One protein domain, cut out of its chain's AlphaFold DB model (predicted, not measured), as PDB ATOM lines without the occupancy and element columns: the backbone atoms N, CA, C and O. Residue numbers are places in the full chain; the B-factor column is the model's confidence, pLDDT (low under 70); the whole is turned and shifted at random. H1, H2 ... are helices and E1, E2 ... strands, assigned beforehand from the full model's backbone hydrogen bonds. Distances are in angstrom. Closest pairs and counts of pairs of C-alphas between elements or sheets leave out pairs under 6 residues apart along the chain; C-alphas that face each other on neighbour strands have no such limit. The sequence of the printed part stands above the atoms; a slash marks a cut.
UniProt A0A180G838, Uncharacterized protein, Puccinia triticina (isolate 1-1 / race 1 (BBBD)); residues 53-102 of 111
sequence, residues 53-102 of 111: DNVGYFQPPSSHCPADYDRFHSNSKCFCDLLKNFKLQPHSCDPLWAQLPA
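What this domain is: This is residues 53 to 102 of the 111 residues of an uncharacterized protein of Puccinia triticina (isolate 1-1 / race 1 (BBBD)) (UniProt A0A180G838). There is little regular structure here: a small hairpin, E1 and E2, stands between two short helices, and a long winding link runs from H1 past the hairpin to H2, where residues 96 to 102 stick out. The 50 printed residues, only 16 of them in named elements, run E1, E2, H1, H2; the class is mixed, the two-strand sheet antiparallel. The whole is only just loose, close to compact, radius of gyration of the C-alphas 11.7 A, and only just flat, 33 by 26 by 14 A.

How they stand to each other: E1, residues 57 to 59, and E2, residues 62 to 64, form an antiparallel hairpin at 175 degrees; N 57 and O 64 are 2.9 A apart, within hydrogen-bond range. H1, residues 69 to 72, is apart from E1 and from H2, residues 94 to 99. H2 is apart from both strands. Every O i to N i+4 pair of H2 is within hydrogen-bond range; H1 is too short for one.

Where its parts are: E1 begins at C-alpha 57 (55.165, 39.943, -38.226); E1 and E2 each measure 6.9 A, H1 5.5 A. H2, 8.8 A, ends at C-alpha 99 (36.604, 46.298, -26.874).

The domain as a whole: The farthest C-alphas, Ser 76 and Pro 101, are 34.0 A apart. The printed part has no cut; H1 to H2 is a long link. Residue 102 is under pLDDT 70.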
ATOM      1  N   ASP A  53      45.365  43.048 -39.096       90.56
ATOM      2  CA  ASP A  53      45.085  41.630 -38.813       90.56
ATOM      3  C   ASP A  53      45.605  40.685 -39.906       90.56
ATOM      4  O   ASP A  53      45.671  39.474 -39.715       90.56
ATOM      5  N   ASN A  54      46.008  41.243 -41.048       92.19
ATOM      6  CA  ASN A  54      46.377  40.525 -42.268       92.19
ATOM      7  C   ASN A  54      47.881  40.544 -42.591       92.19
ATOM      8  O   ASN A  54      48.277  40.064 -43.650       92.19
ATOM      9  N   VAL A  55      48.714  41.116 -41.720       92.38
ATOM     10  CA  VAL A  55      50.170  41.187 -41.904       92.38
ATOM     11  C   VAL A  55      50.836  40.242 -40.913       92.38
ATOM     12  O   VAL A  55      50.664  40.414 -39.717       92.38
ATOM     13  N   GLY A  56      51.608  39.263 -41.387       93.88
ATOM     14  CA  GLY A  56      52.463  38.458 -40.511       93.88
ATOM     15  C   GLY A  56      53.699  39.241 -40.074       93.88
ATOM     16  O   GLY A  56      54.393  39.816 -40.913       93.88
ATOM     17  N   TYR A  57      53.991  39.264 -38.774       94.12
ATOM     18  CA  TYR A  57      55.165  39.943 -38.226       94.12
ATOM     19  C   TYR A  57      55.787  39.145 -37.085       94.12
ATOM     20  O   TYR A  57      55.088  38.591 -36.239       94.12
ATOM     21  N   PHE A  58      57.115  39.111 -37.032       94.50
ATOM     22  CA  PHE A  58      57.848  38.437 -35.970       94.50
ATOM     23  C   PHE A  58      58.933  39.347 -35.410       94.50
ATOM     24  O   PHE A  58      59.783  39.852 -36.142       94.50
ATOM     25  N   GLN A  59      58.908  39.523 -34.094       93.81
ATOM     26  CA  GLN A  59      59.963  40.173 -33.337       93.81
ATOM     27  C   GLN A  59      60.136  39.404 -32.029       93.81
ATOM     28  O   GLN A  59      59.239  39.470 -31.189       93.81
ATOM     29  N   PRO A  60      61.268  38.710 -31.823       94.31
ATOM     30  CA  PRO A  60      61.465  37.877 -30.645       94.31
ATOM     31  C   PRO A  60      61.116  38.609 -29.335       94.31
ATOM     32  O   PRO A  60      61.566  39.744 -29.145       94.31
ATOM     33  N   PRO A  61      60.338  37.990 -28.427       92.44
ATOM     34  CA  PRO A  61      59.756  36.640 -28.498       92.44
ATOM     35  C   PRO A  61      58.357  36.574 -29.150       92.44
ATOM     36  O   PRO A  61      57.760  35.502 -29.214       92.44
ATOM     37  N   SER A  62      57.809  37.697 -29.601       93.69
ATOM     38  CA  SER A  62      56.415  37.830 -30.024       93.69
ATOM     39  C   SER A  62      56.234  37.609 -31.527       93.69
ATOM     40  O   SER A  62      56.997  38.104 -32.359       93.69
ATOM     41  N   SER A  63      55.160  36.912 -31.890       94.94
ATOM     42  CA  SER A  63      54.712  36.793 -33.277       94.94
ATOM     43  C   SER A  63      53.291  37.320 -33.417       94.94
ATOM     44  O   SER A  63      52.463  37.103 -32.540       94.94
ATOM     45  N   HIS A  64      52.994  38.011 -34.505       95.06
ATOM     46  CA  HIS A  64      51.633  38.256 -34.948       95.06
ATOM     47  C   HIS A  64      51.414  37.456 -36.227       95.06
ATOM     48  O   HIS A  64      52.153  37.606 -37.201       95.06
ATOM     49  N   CYS A  65      50.424  36.568 -36.188       95.31
ATOM     50  CA  CYS A  65      50.106  35.663 -37.283       95.31
ATOM     51  C   CYS A  65      48.645  35.872 -37.719       95.31
ATOM     52  O   CYS A  65      47.754  35.786 -36.868       95.31
ATOM     53  N   PRO A  66      48.362  36.174 -38.999       94.50
ATOM     54  CA  PRO A  66      46.993  36.290 -39.495       94.50
ATOM     55  C   PRO A  66      46.209  34.996 -39.259       94.50
ATOM     56  O   PRO A  66      46.690  33.919 -39.606       94.50
ATOM     57  N   ALA A  67      45.022  35.107 -38.654       91.25
ATOM     58  CA  ALA A  67      44.272  33.958 -38.139       91.25
ATOM     59  C   ALA A  67      43.502  33.164 -39.213       91.25
ATOM     60  O   ALA A  67      43.203  31.991 -39.012       91.25
ATOM     61  N   ASP A  68      43.178  33.794 -40.342       92.50
ATOM     62  CA  ASP A  68      42.426  33.176 -41.437       92.50
ATOM     63  C   ASP A  68      43.327  32.205 -42.229       92.50
ATOM     64  O   ASP A  68      44.180  32.615 -43.026       92.50
ATOM     65  N   TYR A  69      43.165  30.904 -41.958       91.75
ATOM     66  CA  TYR A  69      43.988  29.845 -42.543       91.75
ATOM     67  C   TYR A  69      43.839  29.771 -44.065       91.75
ATOM     68  O   TYR A  69      44.838  29.776 -44.789       91.75
ATOM     69  N   ASP A  70      42.603  29.760 -44.562       93.38
ATOM     70  CA  ASP A  70      42.327  29.602 -45.988       93.38
ATOM     71  C   ASP A  70      42.866  30.786 -46.785       93.38
ATOM     72  O   ASP A  70      43.421  30.616 -47.873       93.38
ATOM     73  N   ARG A  71      42.789  31.994 -46.228       92.44
ATOM     74  CA  ARG A  71      43.255  33.197 -46.915       92.44
ATOM     75  C   ARG A  71      44.772  33.357 -46.925       92.44
ATOM     76  O   ARG A  71      45.300  33.883 -47.914       92.44
ATOM     77  N   PHE A  72      45.466  32.962 -45.857       93.62
ATOM     78  CA  PHE A  72      46.884  33.300 -45.668       93.62
ATOM     79  C   PHE A  72      47.840  32.103 -45.626       93.62
ATOM     80  O   PHE A  72      49.010  32.272 -45.962       93.62
ATOM     81  N   HIS A  73      47.383  30.911 -45.248       92.50
ATOM     82  CA  HIS A  73      48.251  29.752 -44.991       92.50
ATOM     83  C   HIS A  73      48.096  28.653 -46.041       92.50
ATOM     84  O   HIS A  73      49.102  28.122 -46.509       92.50
ATOM     85  N   SER A  74      46.866  28.377 -46.489       93.38
ATOM     86  CA  SER A  74      46.578  27.357 -47.518       93.38
ATOM     87  C   SER A  74      47.300  27.614 -48.855       93.38
ATOM     88  O   SER A  74      47.560  26.695 -49.625       93.38
ATOM     89  N   ASN A  75      47.649  28.877 -49.115       92.44
ATOM     90  CA  ASN A  75      48.299  29.359 -50.332       92.44
ATOM     91  C   ASN A  75      49.760  29.796 -50.108       92.44
ATOM     92  O   ASN A  75      50.318  30.508 -50.945       92.44
ATOM     93  N   SER A  76      50.357  29.423 -48.970       86.62
ATOM     94  CA  SER A  76      51.751  29.724 -48.607       86.62
ATOM     95  C   SER A  76      52.118  31.219 -48.579       86.62
ATOM     96  O   SER A  76      53.292  31.570 -48.692       86.62
ATOM     97  N   LYS A  77      51.145  32.128 -48.408       88.19
ATOM     98  CA  LYS A  77      51.417  33.569 -48.218       88.19
ATOM     99  C   LYS A  77      51.954  33.897 -46.823       88.19
ATOM    100  O   LYS A  77      52.562  34.947 -46.633       88.19
ATOM    101  N   CYS A  78      51.721  33.030 -45.846       91.12
ATOM    102  CA  CYS A  78      52.224  33.117 -44.480       91.12
ATOM    103  C   CYS A  78      52.794  31.761 -44.049       91.12
ATOM    104  O   CYS A  78      52.235  30.716 -44.365       91.12
ATOM    105  N   PHE A  79      53.899  31.801 -43.300       90.25
ATOM    106  CA  PHE A  79      54.613  30.622 -42.780       90.25
ATOM    107  C   PHE A  79      54.655  30.589 -41.240       90.25
ATOM    108  O   PHE A  79      55.451  29.865 -40.646       90.25
ATOM    109  N   CYS A  80      53.858  31.429 -40.577       92.50
ATOM    110  CA  CYS A  80      53.838  31.540 -39.121       92.50
ATOM    111  C   CYS A  80      52.940  30.476 -38.475       92.50
ATOM    112  O   CYS A  80      51.953  30.039 -39.055       92.50
ATOM    113  N   ASP A  81      53.270  30.096 -37.243       91.31
ATOM    114  CA  ASP A  81      52.459  29.187 -36.435       91.31
ATOM    115  C   ASP A  81      51.316  29.961 -35.759       91.31
ATOM    116  O   ASP A  81      51.555  30.856 -34.940       91.31
ATOM    117  N   LEU A  82      50.072  29.606 -36.094       91.12
ATOM    118  CA  LEU A  82      48.859  30.219 -35.547       91.12
ATOM    119  C   LEU A  82      48.787  30.129 -34.017       91.12
ATOM    120  O   LEU A  82      48.294  31.056 -33.372       91.12
ATOM    121  N   LEU A  83      49.308  29.051 -33.424       90.00
ATOM    122  CA  LEU A  83      49.266  28.823 -31.977       90.00
ATOM    123  C   LEU A  83      50.266  29.701 -31.219       90.00
ATOM    124  O   LEU A  83      50.087  29.973 -30.033       90.00
ATOM    125  N   LYS A  84      51.303  30.194 -31.903       91.19
ATOM    126  CA  LYS A  84      52.313  31.105 -31.335       91.19
ATOM    127  C   LYS A  84      51.941  32.578 -31.484       91.19
ATOM    128  O   LYS A  84      52.760  33.454 -31.187       91.19
ATOM    129  N   ASN A  85      50.723  32.868 -31.935       92.62
ATOM    130  CA  ASN A  85      50.246  34.227 -32.114       92.62
ATOM    131  C   ASN A  85      50.109  34.941 -30.761       92.62
ATOM    132  O   ASN A  85      49.309  34.564 -29.903       92.62
ATOM    133  N   PHE A  86      50.870  36.015 -30.590       94.50
ATOM    134  CA  PHE A  86      50.920  36.825 -29.381       94.50
ATOM    135  C   PHE A  86      49.560  37.434 -29.038       94.50
ATOM    136  O   PHE A  86      49.263  37.627 -27.865       94.50
ATOM    137  N   LYS A  87      48.696  37.667 -30.035       91.31
ATOM    138  CA  LYS A  87      47.328  38.157 -29.814       91.31
ATOM    139  C   LYS A  87      46.518  37.279 -28.851       91.31
ATOM    140  O   LYS A  87      45.651  37.800 -28.160       91.31
ATOM    141  N   LEU A  88      46.819  35.979 -28.788       88.56
ATOM    142  CA  LEU A  88      46.140  35.005 -27.927       88.56
ATOM    143  C   LEU A  88      46.700  34.962 -26.496       88.56
ATOM    144  O   LEU A  88      46.160  34.264 -25.642       88.56
ATOM    145  N   GLN A  89      47.802  35.661 -26.227       90.62
ATOM    146  CA  GLN A  89      48.493  35.579 -24.946       90.62
ATOM    147  C   GLN A  89      47.859  36.508 -23.894       90.62
ATOM    148  O   GLN A  89      47.474  37.628 -24.235       90.62
ATOM    149  N   PRO A  90      47.832  36.126 -22.599       90.44
ATOM    150  CA  PRO A  90      47.197  36.929 -21.542       90.44
ATOM    151  C   PRO A  90      47.794  38.328 -21.345       90.44
ATOM    152  O   PRO A  90      47.129  39.231 -20.857       90.44
ATOM    153  N   HIS A  91      49.067  38.501 -21.699       90.38
ATOM    154  CA  HIS A  91      49.798  39.764 -21.586       90.38
ATOM    155  C   HIS A  91      49.707  40.623 -22.859       90.38
ATOM    156  O   HIS A  91      50.388  41.645 -22.965       90.38
ATOM    157  N   SER A  92      48.885  40.220 -23.831       93.88
ATOM    158  CA  SER A  92      48.556  41.039 -24.992       93.88
ATOM    159  C   SER A  92      47.465  42.057 -24.668       93.88
ATOM    160  O   SER A  92      46.519  41.774 -23.936       93.88
ATOM    161  N   CYS A  93      47.561  43.240 -25.275       94.12
ATOM    162  CA  CYS A  93      46.529  44.274 -25.190       94.12
ATOM    163  C   CYS A  93      45.467  44.156 -26.297       94.12
ATOM    164  O   CYS A  93      44.539  44.963 -26.330       94.12
ATOM    165  N   ASP A  94      45.579  43.180 -27.199       91.88
ATOM    166  CA  ASP A  94      44.630  42.980 -28.301       91.88
ATOM    167  C   ASP A  94      43.168  42.825 -27.851       91.88
ATOM    168  O   ASP A  94      42.305  43.488 -28.435       91.88
ATOM    169  N   PRO A  95      42.852  42.051 -26.792       89.75
ATOM    170  CA  PRO A  95      41.481  41.963 -26.293       89.75
ATOM    171  C   PRO A  95      40.929  43.315 -25.831       89.75
ATOM    172  O   PRO A  95      39.759  43.610 -26.062       89.75
ATOM    173  N   LEU A  96      41.768  44.157 -25.218       90.94
ATOM    174  CA  LEU A  96      41.378  45.503 -24.789       90.94
ATOM    175  C   LEU A  96      41.131  46.404 -25.999       90.94
ATOM    176  O   LEU A  96      40.147  47.134 -26.040       90.94
ATOM    177  N   TRP A  97      41.995  46.321 -27.011       90.56
ATOM    178  CA  TRP A  97      41.846  47.070 -28.256       90.56
ATOM    179  C   TRP A  97      40.548  46.739 -29.002       90.56
ATOM    180  O   TRP A  97      39.907  47.647 -29.535       90.56
ATOM    181  N   ALA A  98      40.157  45.462 -29.025       88.19
ATOM    182  CA  ALA A  98      38.930  44.992 -29.667       88.19
ATOM    183  C   ALA A  98      37.652  45.485 -28.963       88.19
ATOM    184  O   ALA A  98      36.615  45.620 -29.604       88.19
ATOM    185  N   GLN A  99      37.727  45.782 -27.663       89.50
ATOM    186  CA  GLN A  99      36.604  46.298 -26.874       89.50
ATOM    187  C   GLN A  99      36.414  47.814 -27.007       89.50
ATOM    188  O   GLN A  99      35.380  48.338 -26.592       89.50
ATOM    189  N   LEU A 100      37.394  48.540 -27.560       84.81
ATOM    190  CA  LEU A 100      37.298  49.992 -27.681       84.81
ATOM    191  C   LEU A 100      36.257  50.375 -28.742       84.81
ATOM    192  O   LEU A 100      36.434  50.022 -29.912       84.81
ATOM    193  N   PRO A 101      35.216  51.150 -28.383       77.94
ATOM    194  CA  PRO A 101      34.304  51.687 -29.375       77.94
ATOM    195  C   PRO A 101      35.059  52.663 -30.285       77.94
ATOM    196  O   PRO A 101      35.934  53.410 -29.832       77.94
ATOM    197  N   ALA A 102      34.697  52.690 -31.570       66.06
ATOM    198  CA  ALA A 102      34.999  53.843 -32.414       66.06
ATOM    199  C   ALA A 102      34.470  55.092 -31.691       66.06
ATOM    200  O   ALA A 102      33.355  55.069 -31.154       66.06
TER     201      ALA A 102